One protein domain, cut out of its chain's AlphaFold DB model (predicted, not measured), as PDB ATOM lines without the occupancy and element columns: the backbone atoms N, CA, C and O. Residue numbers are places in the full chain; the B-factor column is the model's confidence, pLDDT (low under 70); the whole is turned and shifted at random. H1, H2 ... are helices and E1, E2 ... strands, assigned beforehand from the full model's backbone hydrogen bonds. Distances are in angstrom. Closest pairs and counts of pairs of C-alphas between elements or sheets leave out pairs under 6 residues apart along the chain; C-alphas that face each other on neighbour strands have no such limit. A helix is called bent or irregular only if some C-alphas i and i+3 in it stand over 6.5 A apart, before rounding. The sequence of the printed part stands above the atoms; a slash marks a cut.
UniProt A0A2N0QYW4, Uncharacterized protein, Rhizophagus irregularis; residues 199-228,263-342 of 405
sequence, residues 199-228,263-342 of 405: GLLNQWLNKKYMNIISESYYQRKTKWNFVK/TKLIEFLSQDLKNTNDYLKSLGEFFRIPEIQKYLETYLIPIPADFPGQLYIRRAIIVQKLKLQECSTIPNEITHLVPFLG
ATOM      1  N   GLY A 199     161.815 229.835 169.909       82.81
ATOM      2  CA  GLY A 199     162.765 229.223 168.983       82.81
ATOM      3  C   GLY A 199     162.109 228.115 168.164       82.81
ATOM      4  O   GLY A 199     162.189 228.128 166.933       82.81
ATOM      5  N   LEU A 200     161.376 227.215 168.830       79.06
ATOM      6  CA  LEU A 200     160.592 226.171 168.163       79.06
ATOM      7  C   LEU A 200     159.503 226.774 167.278       79.06
ATOM      8  O   LEU A 200     159.352 226.362 166.127       79.06
ATOM      9  N   LEU A 201     158.764 227.771 167.774       78.44
ATOM     10  CA  LEU A 201     157.746 228.463 166.983       78.44
ATOM     11  C   LEU A 201     158.346 229.074 165.721       78.44
ATOM     12  O   LEU A 201     157.829 228.824 164.637       78.44
ATOM     13  N   ASN A 202     159.454 229.804 165.838       81.00
ATOM     14  CA  ASN A 202     160.139 230.380 164.686       81.00
ATOM     15  C   ASN A 202     160.597 229.295 163.709       81.00
ATOM     16  O   ASN A 202     160.407 229.443 162.505       81.00
ATOM     17  N   GLN A 203     161.140 228.178 164.198       80.25
ATOM     18  CA  GLN A 203     161.567 227.073 163.345       80.25
ATOM     19  C   GLN A 203     160.389 226.452 162.573       80.25
ATOM     20  O   GLN A 203     160.489 226.253 161.361       80.25
ATOM     21  N   TRP A 204     159.268 226.168 163.241       75.44
ATOM     22  CA  TRP A 204     158.084 225.558 162.627       75.44
ATOM     23  C   TRP A 204     157.329 226.518 161.707       75.44
ATOM     24  O   TRP A 204     156.918 226.124 160.609       75.44
ATOM     25  N   LEU A 205     157.174 227.777 162.126       77.62
ATOM     26  CA  LEU A 205     156.605 228.833 161.298       77.62
ATOM     27  C   LEU A 205     157.452 228.999 160.040       77.62
ATOM     28  O   LEU A 205     156.908 228.843 158.954       77.62
ATOM     29  N   ASN A 206     158.768 229.186 160.157       78.12
ATOM     30  CA  ASN A 206     159.648 229.353 158.999       78.12
ATOM     31  C   ASN A 206     159.642 228.134 158.067       78.12
ATOM     32  O   ASN A 206     159.513 228.302 156.857       78.12
ATOM     33  N   LYS A 207     159.727 226.906 158.603       72.56
ATOM     34  CA  LYS A 207     159.795 225.683 157.781       72.56
ATOM     35  C   LYS A 207     158.515 225.405 156.989       72.56
ATOM     36  O   LYS A 207     158.604 224.931 155.860       72.56
ATOM     37  N   LYS A 208     157.334 225.631 157.579       68.75
ATOM     38  CA  LYS A 208     156.063 225.138 157.011       68.75
ATOM     39  C   LYS A 208     155.055 226.233 156.691       68.75
ATOM     40  O   LYS A 208     154.389 226.158 155.663       68.75
ATOM     41  N   TYR A 209     154.922 227.234 157.556       73.81
ATOM     42  CA  TYR A 209     153.822 228.196 157.475       73.81
ATOM     43  C   TYR A 209     154.213 229.518 156.828       73.81
ATOM     44  O   TYR A 209     153.374 230.103 156.159       73.81
ATOM     45  N   MET A 210     155.461 229.972 156.944       78.06
ATOM     46  CA  MET A 210     155.915 231.223 156.337       78.06
ATOM     47  C   MET A 210     155.862 231.142 154.824       78.06
ATOM     48  O   MET A 210     155.407 232.094 154.218       78.06
ATOM     49  N   ASN A 211     156.185 229.989 154.229       75.75
ATOM     50  CA  ASN A 211     155.977 229.763 152.796       75.75
ATOM     51  C   ASN A 211     154.501 229.901 152.398       75.75
ATOM     52  O   ASN A 211     154.203 230.402 151.326       75.75
ATOM     53  N   ILE A 212     153.573 229.480 153.262       72.50
ATOM     54  CA  ILE A 212     152.133 229.592 153.002       72.50
ATOM     55  C   ILE A 212     151.665 231.036 153.217       72.50
ATOM     56  O   ILE A 212     150.873 231.537 152.427       72.50
ATOM     57  N   ILE A 213     152.114 231.708 154.280       73.25
ATOM     58  CA  ILE A 213     151.729 233.082 154.645       73.25
ATOM     59  C   ILE A 213     152.349 234.109 153.689       73.25
ATOM     60  O   ILE A 213     151.716 235.124 153.412       73.25
ATOM     61  N   SER A 214     153.545 233.841 153.160       76.62
ATOM     62  CA  SER A 214     154.226 234.690 152.180       76.62
ATOM     63  C   SER A 214     153.621 234.597 150.781       76.62
ATOM     64  O   SER A 214     153.904 235.456 149.945       76.62
ATOM     65  N   GLU A 215     152.760 233.605 150.516       79.12
ATOM     66  CA  GLU A 215     151.993 233.566 149.275       79.12
ATOM     67  C   GLU A 215     151.103 234.799 149.177       79.12
ATOM     68  O   GLU A 215     150.188 235.016 149.978       79.12
ATOM     69  N   SER A 216     151.349 235.588 148.134       79.06
ATOM     70  CA  SER A 216     150.503 236.729 147.811       79.06
ATOM     71  C   SER A 216     149.054 236.286 147.585       79.06
ATOM     72  O   SER A 216     148.776 235.164 147.145       79.06
ATOM     73  N   TYR A 217     148.114 237.207 147.808       73.75
ATOM     74  CA  TYR A 217     146.698 236.969 147.525       73.75
ATOM     75  C   TYR A 217     146.474 236.417 146.107       73.75
ATOM     76  O   TYR A 217     145.698 235.482 145.935       73.75
ATOM     77  N   TYR A 218     147.191 236.930 145.102       73.56
ATOM     78  CA  TYR A 218     147.079 236.471 143.715       73.56
ATOM     79  C   TYR A 218     147.525 235.014 143.528       73.56
ATOM     80  O   TYR A 218     146.802 234.242 142.903       73.56
ATOM     81  N   GLN A 219     148.660 234.612 144.109       75.69
ATOM     82  CA  GLN A 219     149.141 233.222 144.055       75.69
ATOM     83  C   GLN A 219     148.210 232.256 144.794       75.69
ATOM     84  O   GLN A 219     148.020 231.119 144.370       75.69
ATOM     85  N   ARG A 220     147.598 232.702 145.894       72.00
ATOM     86  CA  ARG A 220     146.628 231.883 146.623       72.00
ATOM     87  C   ARG A 220     145.288 231.802 145.878       72.00
ATOM     88  O   ARG A 220     144.693 230.730 145.805       72.00
ATOM     89  N   LYS A 221     144.851 232.903 145.258       68.88
ATOM     90  CA  LYS A 221     143.633 232.993 144.436       68.88
ATOM     91  C   LYS A 221     143.678 232.058 143.228       68.88
ATOM     92  O   LYS A 221     142.667 231.434 142.928       68.88
ATOM     93  N   THR A 222     144.819 231.912 142.550       67.69
ATOM     94  CA  THR A 222     144.937 230.968 141.421       67.69
ATOM     95  C   THR A 222     144.760 229.515 141.864       67.69
ATOM     96  O   THR A 222     144.192 228.717 141.118       67.69
ATOM     97  N   LYS A 223     145.146 229.180 143.104       66.94
ATOM     98  CA  LYS A 223     144.914 227.855 143.699       66.94
ATOM     99  C   LYS A 223     143.453 227.609 144.092       66.94
ATOM    100  O   LYS A 223     143.038 226.457 144.180       66.94
ATOM    101  N   TRP A 224     142.649 228.653 144.296       63.28
ATOM    102  CA  TRP A 224     141.224 228.497 144.618       63.28
ATOM    103  C   TRP A 224     140.408 227.907 143.466       63.28
ATOM    104  O   TRP A 224     139.360 227.328 143.722       63.28
ATOM    105  N   ASN A 225     140.911 227.960 142.228       56.31
ATOM    106  CA  ASN A 225     140.289 227.277 141.091       56.31
ATOM    107  C   ASN A 225     140.236 225.745 141.266       56.31
ATOM    108  O   ASN A 225     139.404 225.098 140.637       56.31
ATOM    109  N   PHE A 226     141.093 225.165 142.119       53.50
ATOM    110  CA  PHE A 226     141.092 223.731 142.442       53.50
ATOM    111  C   PHE A 226     140.142 223.364 143.591       53.50
ATOM    112  O   PHE A 226     139.887 222.185 143.827       53.50
ATOM    113  N   VAL A 227     139.609 224.352 144.319       58.78
ATOM    114  CA  VAL A 227     138.606 224.123 145.361       58.78
ATOM    115  C   VAL A 227     137.239 224.144 144.690       58.78
ATOM    116  O   VAL A 227     136.838 225.160 144.125       58.78
ATOM    117  N   LYS A 228     136.521 223.015 144.739       59.66
ATOM    118  CA  LYS A 228     135.163 222.915 144.190       59.66
ATOM    119  C   LYS A 228     134.299 223.984 144.852       59.66
ATOM    120  O   LYS A 228     134.144 224.000 146.072       59.66
ATOM    121  N   THR A 263     131.869 204.359 167.282       91.44
ATOM    122  CA  THR A 263     131.956 205.020 168.585       91.44
ATOM    123  C   THR A 263     131.480 204.084 169.683       91.44
ATOM    124  O   THR A 263     130.481 203.382 169.538       91.44
ATOM    125  N   LYS A 264     132.180 204.106 170.812       93.94
ATOM    126  CA  LYS A 264     131.836 203.344 172.005       93.94
ATOM    127  C   LYS A 264     131.696 204.288 173.191       93.94
ATOM    128  O   LYS A 264     132.557 205.139 173.416       93.94
ATOM    129  N   LEU A 265     130.606 204.129 173.937       93.38
ATOM    130  CA  LEU A 265     130.450 204.751 175.247       93.38
ATOM    131  C   LEU A 265     131.355 204.027 176.234       93.38
ATOM    132  O   LEU A 265     131.272 202.807 176.352       93.38
ATOM    133  N   ILE A 266     132.213 204.784 176.909       93.62
ATOM    134  CA  ILE A 266     133.061 204.265 177.974       93.62
ATOM    135  C   ILE A 266     132.313 204.381 179.289       93.62
ATOM    136  O   ILE A 266     132.007 203.362 179.898       93.62
ATOM    137  N   GLU A 267     131.967 205.607 179.675       91.69
ATOM    138  CA  GLU A 267     131.340 205.873 180.963       91.69
ATOM    139  C   GLU A 267     130.475 207.138 180.920       91.69
ATOM    140  O   GLU A 267     130.682 208.029 180.085       91.69
ATOM    141  N   PHE A 268     129.505 207.200 181.831       88.19
ATOM    142  CA  PHE A 268     128.610 208.330 182.030       88.19
ATOM    143  C   PHE A 268     128.540 208.699 183.518       88.19
ATOM    144  O   PHE A 268     127.935 207.998 184.327       88.19
ATOM    145  N   LEU A 269     129.185 209.806 183.891       88.25
ATOM    146  CA  LEU A 269     129.434 210.178 185.288       88.25
ATOM    147  C   LEU A 269     128.630 211.410 185.692       88.25
ATOM    148  O   LEU A 269     128.624 212.397 184.968       88.25
ATOM    149  N   SER A 270     128.043 211.420 186.891       85.69
ATOM    150  CA  SER A 270     127.374 212.608 187.447       85.69
ATOM    151  C   SER A 270     128.388 213.654 187.917       85.69
ATOM    152  O   SER A 270     128.792 213.648 189.081       85.69
ATOM    153  N   GLN A 271     128.803 214.544 187.016       84.25
ATOM    154  CA  GLN A 271     129.739 215.640 187.277       84.25
ATOM    155  C   GLN A 271     129.664 216.746 186.208       84.25
ATOM    156  O   GLN A 271     129.176 216.529 185.101       84.25
ATOM    157  N   ASP A 272     130.225 217.915 186.534       80.12
ATOM    158  CA  ASP A 272     130.061 219.151 185.757       80.12
ATOM    159  C   ASP A 272     131.247 219.503 184.836       80.12
ATOM    160  O   ASP A 272     131.159 220.495 184.124       80.12
ATOM    161  N   LEU A 273     132.376 218.780 184.890       87.19
ATOM    162  CA  LEU A 273     133.608 219.092 184.128       87.19
ATOM    163  C   LEU A 273     134.048 220.575 184.219       87.19
ATOM    164  O   LEU A 273     134.478 221.181 183.238       87.19
ATOM    165  N   LYS A 274     133.989 221.179 185.414       87.19
ATOM    166  CA  LYS A 274     134.261 222.621 185.600       87.19
ATOM    167  C   LYS A 274     135.700 222.948 185.982       87.19
ATOM    168  O   LYS A 274     136.074 224.117 186.029       87.19
ATOM    169  N   ASN A 275     136.508 221.949 186.322       88.88
ATOM    170  CA  ASN A 275     137.878 222.156 186.778       88.88
ATOM    171  C   ASN A 275     138.777 220.951 186.460       88.88
ATOM    172  O   ASN A 275     138.308 219.881 186.081       88.88
ATOM    173  N   THR A 276     140.089 221.112 186.655       88.75
ATOM    174  CA  THR A 276     141.086 220.062 186.391       88.75
ATOM    175  C   THR A 276     140.819 218.761 187.152       88.75
ATOM    176  O   THR A 276     141.004 217.692 186.578       88.75
ATOM    177  N   ASN A 277     140.350 218.820 188.401       89.31
ATOM    178  CA  ASN A 277     140.085 217.618 189.196       89.31
ATOM    179  C   ASN A 277     138.883 216.833 188.661       89.31
ATOM    180  O   ASN A 277     138.914 215.605 188.671       89.31
ATOM    181  N   ASP A 278     137.852 217.514 188.156       89.94
ATOM    182  CA  ASP A 278     136.696 216.859 187.531       89.94
ATOM    183  C   ASP A 278     137.112 216.102 186.260       89.94
ATOM    184  O   ASP A 278     136.705 214.958 186.049       89.94
ATOM    185  N   TYR A 279     137.980 216.706 185.437       90.75
ATOM    186  CA  TYR A 279     138.551 216.036 184.264       90.75
ATOM    187  C   TYR A 279     139.433 214.850 184.658       90.75
ATOM    188  O   TYR A 279     139.346 213.799 184.031       90.75
ATOM    189  N   LEU A 280     140.253 214.986 185.704       90.75
ATOM    190  CA  LEU A 280     141.100 213.898 186.201       90.75
ATOM    191  C   LEU A 280     140.284 212.714 186.728       90.75
ATOM    192  O   LEU A 280     140.666 211.575 186.485       90.75
ATOM    193  N   LYS A 281     139.156 212.958 187.403       90.31
ATOM    194  CA  LYS A 281     138.246 211.891 187.849       90.31
ATOM    195  C   LYS A 281     137.644 211.137 186.666       90.31
ATOM    196  O   LYS A 281     137.723 209.915 186.635       90.31
ATOM    197  N   SER A 282     137.121 211.861 185.675       90.62
ATOM    198  CA  SER A 282     136.596 211.255 184.443       90.62
ATOM    199  C   SER A 282     137.655 210.459 183.688       90.62
ATOM    200  O   SER A 282     137.447 209.299 183.344       90.62
ATOM    201  N   LEU A 283     138.828 211.055 183.475       92.69
ATOM    202  CA  LEU A 283     139.951 210.381 182.830       92.69
ATOM    203  C   LEU A 283     140.472 209.201 183.660       92.69
ATOM    204  O   LEU A 283     140.974 208.241 183.091       92.69
ATOM    205  N   GLY A 284     140.313 209.230 184.982       91.81
ATOM    206  CA  GLY A 284     140.630 208.109 185.858       91.81
ATOM    207  C   GLY A 284     139.855 206.844 185.489       91.81
ATOM    208  O   GLY A 284     140.462 205.782 185.397       91.81
ATOM    209  N   GLU A 285     138.552 206.950 185.206       91.44
ATOM    210  CA  GLU A 285     137.755 205.803 184.737       91.44
ATOM    211  C   GLU A 285     138.222 205.308 183.363       91.44
ATOM    212  O   GLU A 285     138.331 204.106 183.133       91.44
ATOM    213  N   PHE A 286     138.601 206.231 182.476       94.00
ATOM    214  CA  PHE A 286     139.179 205.894 181.177       94.00
ATOM    215  C   PHE A 286     140.503 205.120 181.302       94.00
ATOM    216  O   PHE A 286     140.698 204.100 180.642       94.00
ATOM    217  N   PHE A 287     141.404 205.573 182.177       94.06
ATOM    218  CA  PHE A 287     142.710 204.946 182.383       94.06
ATOM    219  C   PHE A 287     142.649 203.625 183.148       94.06
ATOM    220  O   PHE A 287     143.619 202.879 183.108       94.06
ATOM    221  N   ARG A 288     141.547 203.304 183.837       93.31
ATOM    222  CA  ARG A 288     141.377 202.001 184.505       93.31
ATOM    223  C   ARG A 288     141.207 200.840 183.529       93.31
ATOM    224  O   ARG A 288     141.352 199.691 183.939       93.31
ATOM    225  N   ILE A 289     140.895 201.118 182.264       94.31
ATOM    226  CA  ILE A 289     140.671 200.089 181.249       94.31
ATOM    227  C   ILE A 289     142.027 199.514 180.802       94.31
ATOM    228  O   ILE A 289     142.827 200.252 180.217       94.31
ATOM    229  N   PRO A 290     142.302 198.212 181.018       94.06
ATOM    230  CA  PRO A 290     143.613 197.617 180.727       94.06
ATOM    231  C   PRO A 290     144.045 197.763 179.262       94.06
ATOM    232  O   PRO A 290     145.204 198.026 178.952       94.06
ATOM    233  N   GLU A 291     143.100 197.631 178.336       95.19
ATOM    234  CA  GLU A 291     143.330 197.764 176.899       95.19
ATOM    235  C   GLU A 291     143.739 199.182 176.503       95.19
ATOM    236  O   GLU A 291     144.556 199.353 175.598       95.19
ATOM    237  N   ILE A 292     143.191 200.195 177.185       95.19
ATOM    238  CA  ILE A 292     143.587 201.592 176.988       95.19
ATOM    239  C   ILE A 292     145.007 201.801 177.488       95.19
ATOM    240  O   ILE A 292     145.799 202.395 176.765       95.19
ATOM    241  N   GLN A 293     145.353 201.291 178.673       94.12
ATOM    242  CA  GLN A 293     146.715 201.402 179.206       94.12
ATOM    243  C   GLN A 293     147.730 200.819 178.219       94.12
ATOM    244  O   GLN A 293     148.653 201.515 177.799       94.12
ATOM    245  N   LYS A 294     147.474 199.597 177.735       94.62
ATOM    246  CA  LYS A 294     148.310 198.934 176.727       94.62
ATOM    247  C   LYS A 294     148.422 199.735 175.426       94.62
ATOM    248  O   LYS A 294     149.484 199.782 174.813       94.62
ATOM    249  N   TYR A 295     147.333 200.357 174.975       95.25
ATOM    250  CA  TYR A 295     147.365 201.207 173.785       95.25
ATOM    251  C   TYR A 295     148.209 202.472 174.020       95.25
ATOM    252  O   TYR A 295     149.039 202.829 173.179       95.25
ATOM    253  N   LEU A 296     148.033 203.130 175.170       94.50
ATOM    254  CA  LEU A 296     148.735 204.363 175.523       94.50
ATOM    255  C   LEU A 296     150.241 204.150 175.708       94.50
ATOM    256  O   LEU A 296     150.997 205.041 175.349       94.50
ATOM    257  N   GLU A 297     150.705 202.973 176.137       91.56
ATOM    258  CA  GLU A 297     152.146 202.654 176.205       91.56
ATOM    259  C   GLU A 297     152.892 202.945 174.891       91.56
ATOM    260  O   GLU A 297     154.057 203.344 174.904       91.56
ATOM    261  N   THR A 298     152.220 202.765 173.748       91.81
ATOM    262  CA  THR A 298     152.834 202.918 172.419       91.81
ATOM    263  C   THR A 298     152.345 204.162 171.675       91.81
ATOM    264  O   THR A 298     153.103 204.762 170.901       91.81
ATOM    265  N   TYR A 299     151.089 204.563 171.881       94.50
ATOM    266  CA  TYR A 299     150.390 205.503 171.006       94.50
ATOM    267  C   TYR A 299     149.799 206.711 171.740       94.50
ATOM    268  O   TYR A 299     149.564 206.701 172.944       94.50
ATOM    269  N   LEU A 300     149.538 207.766 170.969       94.06
ATOM    270  CA  LEU A 300     148.844 208.976 171.400       94.06
ATOM    271  C   LEU A 300     147.346 208.887 171.113       94.06
ATOM    272  O   LEU A 300     146.928 208.316 170.099       94.06
ATOM    273  N   ILE A 301     146.551 209.547 171.955       95.56
ATOM    274  CA  ILE A 301     145.116 209.753 171.729       95.56
ATOM    275  C   ILE A 301     144.818 211.256 171.654       95.56
ATOM    276  O   ILE A 301     144.940 211.972 172.652       95.56
ATOM    277  N   PRO A 302     144.418 211.772 170.481       94.56
ATOM    278  CA  PRO A 302     143.907 213.127 170.352       94.56
ATOM    279  C   PRO A 302     142.575 213.310 171.089       94.56
ATOM    280  O   PRO A 302     141.692 212.454 171.021       94.56
ATOM    281  N   ILE A 303     142.422 214.468 171.731       93.62
ATOM    282  CA  ILE A 303     141.190 214.891 172.403       93.62
ATOM    283  C   ILE A 303     140.724 216.207 171.784       93.62
ATOM    284  O   ILE A 303     141.289 217.261 172.102       93.62
ATOM    285  N   PRO A 304     139.733 216.187 170.880       90.75
ATOM    286  CA  PRO A 304     139.071 217.404 170.459       90.75
ATOM    287  C   PRO A 304     138.245 217.925 171.638       90.75
ATOM    288  O   PRO A 304     137.300 217.276 172.077       90.75
ATOM    289  N   ALA A 305     138.620 219.086 172.161       87.50
ATOM    290  CA  ALA A 305     137.912 219.732 173.256       87.50
ATOM    291  C   ALA A 305     137.879 221.243 173.043       87.50
ATOM    292  O   ALA A 305     138.860 221.848 172.600       87.50
ATOM    293  N   ASP A 306     136.752 221.844 173.404       83.44
ATOM    294  CA  ASP A 306     136.588 223.290 173.421       83.44
ATOM    295  C   ASP A 306     137.200 223.916 174.670       83.44
ATOM    296  O   ASP A 306     137.656 223.238 175.595       83.44
ATOM    297  N   PHE A 307     137.245 225.246 174.701       79.56
ATOM    298  CA  PHE A 307     137.542 225.960 175.934       79.56
ATOM    299  C   PHE A 307     136.316 225.894 176.866       79.56
ATOM    300  O   PHE A 307     135.225 226.235 176.413       79.56
ATOM    301  N   PRO A 308     136.464 225.526 178.153       81.19
ATOM    302  CA  PRO A 308     137.717 225.360 178.898       81.19
ATOM    303  C   PRO A 308     138.268 223.920 178.967       81.19
ATOM    304  O   PRO A 308     139.335 223.719 179.547       81.19
ATOM    305  N   GLY A 309     137.612 222.914 178.386       85.00
ATOM    306  CA  GLY A 309     138.054 221.512 178.453       85.00
ATOM    307  C   GLY A 309     139.495 221.282 177.985       85.00
ATOM    308  O   GLY A 309     140.295 220.660 178.690       85.00
ATOM    309  N   GLN A 310     139.891 221.898 176.868       87.62
ATOM    310  CA  GLN A 310     141.278 221.862 176.394       87.62
ATOM    311  C   GLN A 310     142.265 222.421 177.434       87.62
ATOM    312  O   GLN A 310     143.362 221.883 177.603       87.62
ATOM    313  N   LEU A 311     141.896 223.505 178.124       89.50
ATOM    314  CA  LEU A 311     142.739 224.158 179.126       89.50
ATOM    315  C   LEU A 311     142.988 223.229 180.317       89.50
ATOM    316  O   LEU A 311     144.134 223.081 180.745       89.50
ATOM    317  N   TYR A 312     141.940 222.599 180.848       90.88
ATOM    318  CA  TYR A 312     142.054 221.762 182.042       90.88
ATOM    319  C   TYR A 312     142.891 220.507 181.801       90.88
ATOM    320  O   TYR A 312     143.751 220.196 182.628       90.88
ATOM    321  N   ILE A 313     142.719 219.851 180.650       90.12
ATOM    322  CA  ILE A 313     143.529 218.684 180.269       90.12
ATOM    323  C   ILE A 313     144.994 219.099 180.069       90.12
ATOM    324  O   ILE A 313     145.897 218.460 180.606       90.12
ATOM    325  N   ARG A 314     145.256 220.220 179.377       89.12
ATOM    326  CA  ARG A 314     146.624 220.752 179.212       89.12
ATOM    327  C   ARG A 314     147.289 221.068 180.544       89.12
ATOM    328  O   ARG A 314     148.461 220.748 180.725       89.12
ATOM    329  N   ARG A 315     146.552 221.679 181.473       88.38
ATOM    330  CA  ARG A 315     147.056 221.973 182.816       88.38
ATOM    331  C   ARG A 315     147.475 220.690 183.528       88.38
ATOM    332  O   ARG A 315     148.571 220.654 184.073       88.38
ATOM    333  N   ALA A 316     146.653 219.643 183.481       88.94
ATOM    334  CA  ALA A 316     146.980 218.364 184.102       88.94
ATOM    335  C   ALA A 316     148.244 217.717 183.495       88.94
ATOM    336  O   ALA A 316     149.113 217.260 184.233       88.94
ATOM    337  N   ILE A 317     148.404 217.777 182.167       89.00
ATOM    338  CA  ILE A 317     149.608 217.292 181.468       89.00
ATOM    339  C   ILE A 317     150.868 218.048 181.910       89.00
ATOM    340  O   ILE A 317     151.898 217.432 182.190       89.00
ATOM    341  N   ILE A 318     150.805 219.382 181.965       85.75
ATOM    342  CA  ILE A 318     151.943 220.225 182.361       85.75
ATOM    343  C   ILE A 318     152.354 219.922 183.800       85.75
ATOM    344  O   ILE A 318     153.536 219.720 184.073       85.75
ATOM    345  N   VAL A 319     151.375 219.857 184.705       84.50
ATOM    346  CA  VAL A 319     151.614 219.555 186.117       84.50
ATOM    347  C   VAL A 319     152.281 218.179 186.266       84.50
ATOM    348  O   VAL A 319     153.286 218.081 186.971       84.50
ATOM    349  N   GLN A 320     151.806 217.155 185.539       85.56
ATOM    350  CA  GLN A 320     152.414 215.819 185.559       85.56
ATOM    351  C   GLN A 320     153.869 215.831 185.079       85.56
ATOM    352  O   GLN A 320     154.747 215.237 185.705       85.56
ATOM    353  N   LYS A 321     154.159 216.530 183.976       81.12
ATOM    354  CA  LYS A 321     155.517 216.582 183.416       81.12
ATOM    355  C   LYS A 321     156.515 217.332 184.284       81.12
ATOM    356  O   LYS A 321     157.680 216.946 184.327       81.12
ATOM    357  N   LEU A 322     156.074 218.392 184.957       76.94
ATOM    358  CA  LEU A 322     156.930 219.175 185.843       76.94
ATOM    359  C   LEU A 322     157.216 218.471 187.177       76.94
ATOM    360  O   LEU A 322     158.044 218.971 187.934       76.94
ATOM    361  N   LYS A 323     156.564 217.330 187.468       68.12
ATOM    362  CA  LYS A 323     156.689 216.586 188.737       68.12
ATOM    363  C   LYS A 323     156.647 217.509 189.961       68.12
ATOM    364  O   LYS A 323     157.410 217.332 190.911       68.12
ATOM    365  N   LEU A 324     155.785 218.529 189.924       60.53
ATOM    366  CA  LEU A 324     155.596 219.436 191.055       60.53
ATOM    367  C   LEU A 324     155.188 218.585 192.269       60.53
ATOM    368  O   LEU A 324     154.355 217.691 192.131       60.53
ATOM    369  N   GLN A 325     155.813 218.818 193.429       48.72
ATOM    370  CA  GLN A 325     155.793 217.930 194.609       48.72
ATOM    371  C   GLN A 325     154.387 217.550 195.134       48.72
ATOM    372  O   GLN A 325     154.268 216.619 195.924       48.72
ATOM    373  N   GLU A 326     153.318 218.197 194.663       53.59
ATOM    374  CA  GLU A 326     151.915 217.881 194.976       53.59
ATOM    375  C   GLU A 326     151.306 216.725 194.140       53.59
ATOM    376  O   GLU A 326     150.141 216.384 194.334       53.59
ATOM    377  N   CYS A 327     152.044 216.114 193.199       51.78
ATOM    378  CA  CYS A 327     151.475 215.271 192.131       51.78
ATOM    379  C   CYS A 327     151.790 213.767 192.159       51.78
ATOM    380  O   CYS A 327     151.985 213.144 191.120       51.78
ATOM    381  N   SER A 328     151.745 213.128 193.328       54.62
ATOM    382  CA  SER A 328     151.693 211.653 193.387       54.62
ATOM    383  C   SER A 328     150.352 211.059 192.907       54.62
ATOM    384  O   SER A 328     150.216 209.840 192.850       54.62
ATOM    385  N   THR A 329     149.362 211.893 192.564       70.19
ATOM    386  CA  THR A 329     147.977 211.480 192.268       70.19
ATOM    387  C   THR A 329     147.578 211.539 190.791       70.19
ATOM    388  O   THR A 329     146.545 210.968 190.444       70.19
ATOM    389  N   ILE A 330     148.346 212.203 189.914       82.06
ATOM    390  CA  ILE A 330     148.017 212.286 188.482       82.06
ATOM    391  C   ILE A 330     148.652 211.098 187.725       82.06
ATOM    392  O   ILE A 330     149.858 210.870 187.848       82.06
ATOM    393  N   PRO A 331     147.874 210.339 186.928       86.00
ATOM    394  CA  PRO A 331     148.392 209.211 186.149       86.00
ATOM    395  C   PRO A 331     149.369 209.652 185.043       86.00
ATOM    396  O   PRO A 331     149.158 210.676 184.387       86.00
ATOM    397  N   ASN A 332     150.425 208.868 184.794       87.50
ATOM    398  CA  ASN A 332     151.409 209.141 183.729       87.50
ATOM    399  C   ASN A 332     150.781 209.080 182.328       87.50
ATOM    400  O   ASN A 332     151.194 209.804 181.419       87.50
ATOM    401  N   GLU A 333     149.746 208.259 182.182       91.31
ATOM    402  CA  GLU A 333     148.939 208.015 180.992       91.31
ATOM    403  C   GLU A 333     148.385 209.316 180.398       91.31
ATOM    404  O   GLU A 333     148.224 209.431 179.184       91.31
ATOM    405  N   ILE A 334     148.173 210.348 181.224       91.00
ATOM    406  CA  ILE A 334     147.693 211.651 180.758       91.00
ATOM    407  C   ILE A 334     148.640 212.313 179.756       91.00
ATOM    408  O   ILE A 334     148.197 213.064 178.891       91.00
ATOM    409  N   THR A 335     149.941 212.016 179.833       89.75
ATOM    410  CA  THR A 335     150.950 212.569 178.920       89.75
ATOM    411  C   THR A 335     150.855 212.007 177.504       89.75
ATOM    412  O   THR A 335     151.494 212.541 176.604       89.75
ATOM    413  N   HIS A 336     150.042 210.973 177.293       92.19
ATOM    414  CA  HIS A 336     149.765 210.396 175.981       92.19
ATOM    415  C   HIS A 336     148.518 211.011 175.319       92.19
ATOM    416  O   HIS A 336     148.170 210.674 174.184       92.19
ATOM    417  N   LEU A 337     147.836 211.927 176.011       93.94
ATOM    418  CA  LEU A 337     146.648 212.604 175.511       93.94
ATOM    419  C   LEU A 337     147.012 213.935 174.855       93.94
ATOM    420  O   LEU A 337     147.722 214.752 175.433       93.94
ATOM    421  N   VAL A 338     146.468 214.210 173.669       92.25
ATOM    422  CA  VAL A 338     146.758 215.444 172.921       92.25
ATOM    423  C   VAL A 338     145.499 216.305 172.791       92.25
ATOM    424  O   VAL A 338     144.752 216.150 171.824       92.25
ATOM    425  N   PRO A 339     145.242 217.233 173.733       91.75
ATOM    426  CA  PRO A 339     144.087 218.124 173.669       91.75
ATOM    427  C   PRO A 339     144.261 219.233 172.615       91.75
ATOM    428  O   PRO A 339     145.187 220.062 172.679       91.75
ATOM    429  N   PHE A 340     143.331 219.304 171.663       87.81
ATOM    430  CA  PHE A 340     143.332 220.269 170.561       87.81
ATOM    431  C   PHE A 340     141.933 220.832 170.279       87.81
ATOM    432  O   PHE A 340     140.926 220.225 170.627       87.81
ATOM    433  N   LEU A 341     141.883 221.998 169.632       85.00
ATOM    434  CA  LEU A 341     140.623 222.591 169.195       85.00
ATOM    435  C   LEU A 341     140.176 221.909 167.899       85.00
ATOM    436  O   LEU A 341     140.912 221.911 166.909       85.00
ATOM    437  N   GLY A 342     138.978 221.324 167.904       79.94
ATOM    438  CA  GLY A 342     138.456 220.594 166.752       79.94
ATOM    439  C   GLY A 342     138.326 221.485 165.501       79.94
ATOM    440  O   GLY A 342     137.937 222.651 165.619       79.94
TER     441      GLY A 342
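Overview. This is residues 199 to 228 and 263 to 342 of the 405 residues of an uncharacterized protein of Rhizophagus irregularis (UniProt A0A2N0QYW4). The main body holds a small parallel sheet of two strands, E2 beside E3, with H5 packed on E3; H3 meets H5 with its residues 276 to 280, about perpendicular to it, and E1 comes near H3 at Ile 266 and Phe 286 but is apart from H5 and from both strands of the sheet. H1 and H2 form a separate arm that makes the length; residues 214 to 219 and 221 to 228 stick out. The printed part has 110 residues, in the order H1 H2 E1 H3 H4 E2 H5 H6 E3, class mixed. It is only just loose, close to extended, with a radius of gyration of the C-alphas of 19.3 A and spans of 54 by 35 by 29 A.

Along the chain. Find E2 at residues 299 to 304, 16.4 A, and E3 at 337 to 340, ending at C-alpha 340 (143.332, 220.269, 170.561). Look next for H5, 309 to 322, 20.4 A; H6, 332 to 336; H3, 276 to 287, 15.7 A; H4, 290 to 296; and E1, 263 to 269, 17.7 A. H1, 199 to 213, starts at C-alpha 199 (162.765, 229.223, 168.983) and spans 18.5 A; it is only just irregular, C-alphas 207 and 210 being 6.9 A apart. H2 is 217 to 226, 15.2 A.

Arrangement. Between E2 and E3, N 303 and O 338 are 2.9 A apart, within hydrogen-bond range. E2, H5 H6, E3 form a strand-helix-strand unit, parallel neighbour strands joined through helices, with a right-handed crossover. H5 touches H6 with residues 316 to 321 alone, closest C-alphas Ile 317 and Thr 335, 5.5 A. H3 touches H5 with residues 276 to 280 alone, about perpendicular at 81 degrees, closest C-alphas Thr 276 and Tyr 312, 4.8 A. H4 only just touches H6, with 3 pairs of C-alphas within 8 A, the closest Leu 296 and His 336, 6.1 A. E1 pairs with no named strand; its C-alpha 266 is 7.1 A from C-alpha 286 of H3, the closest pair. H1 and H2 are apart. Every O i to N i+4 pair is within range in H3, H4 and H5, against 8 of 11 in H1, 3 of 6 in H2 and 0 of 1 in H6, where 2 of 2 O i to N i+3 pairs are.

Size, cuts and confidence. The C-alphas of Asn 225 and Gln 325, the two farthest apart, are 56.5 A apart. Residues 229 to 262 are not printed, and C-alphas 228 and 263 are 30.4 A apart across this cut. Of the links printed whole, none is long. The model's pLDDT is under 70 at residues 208, 221 to 228 and 323 to 328.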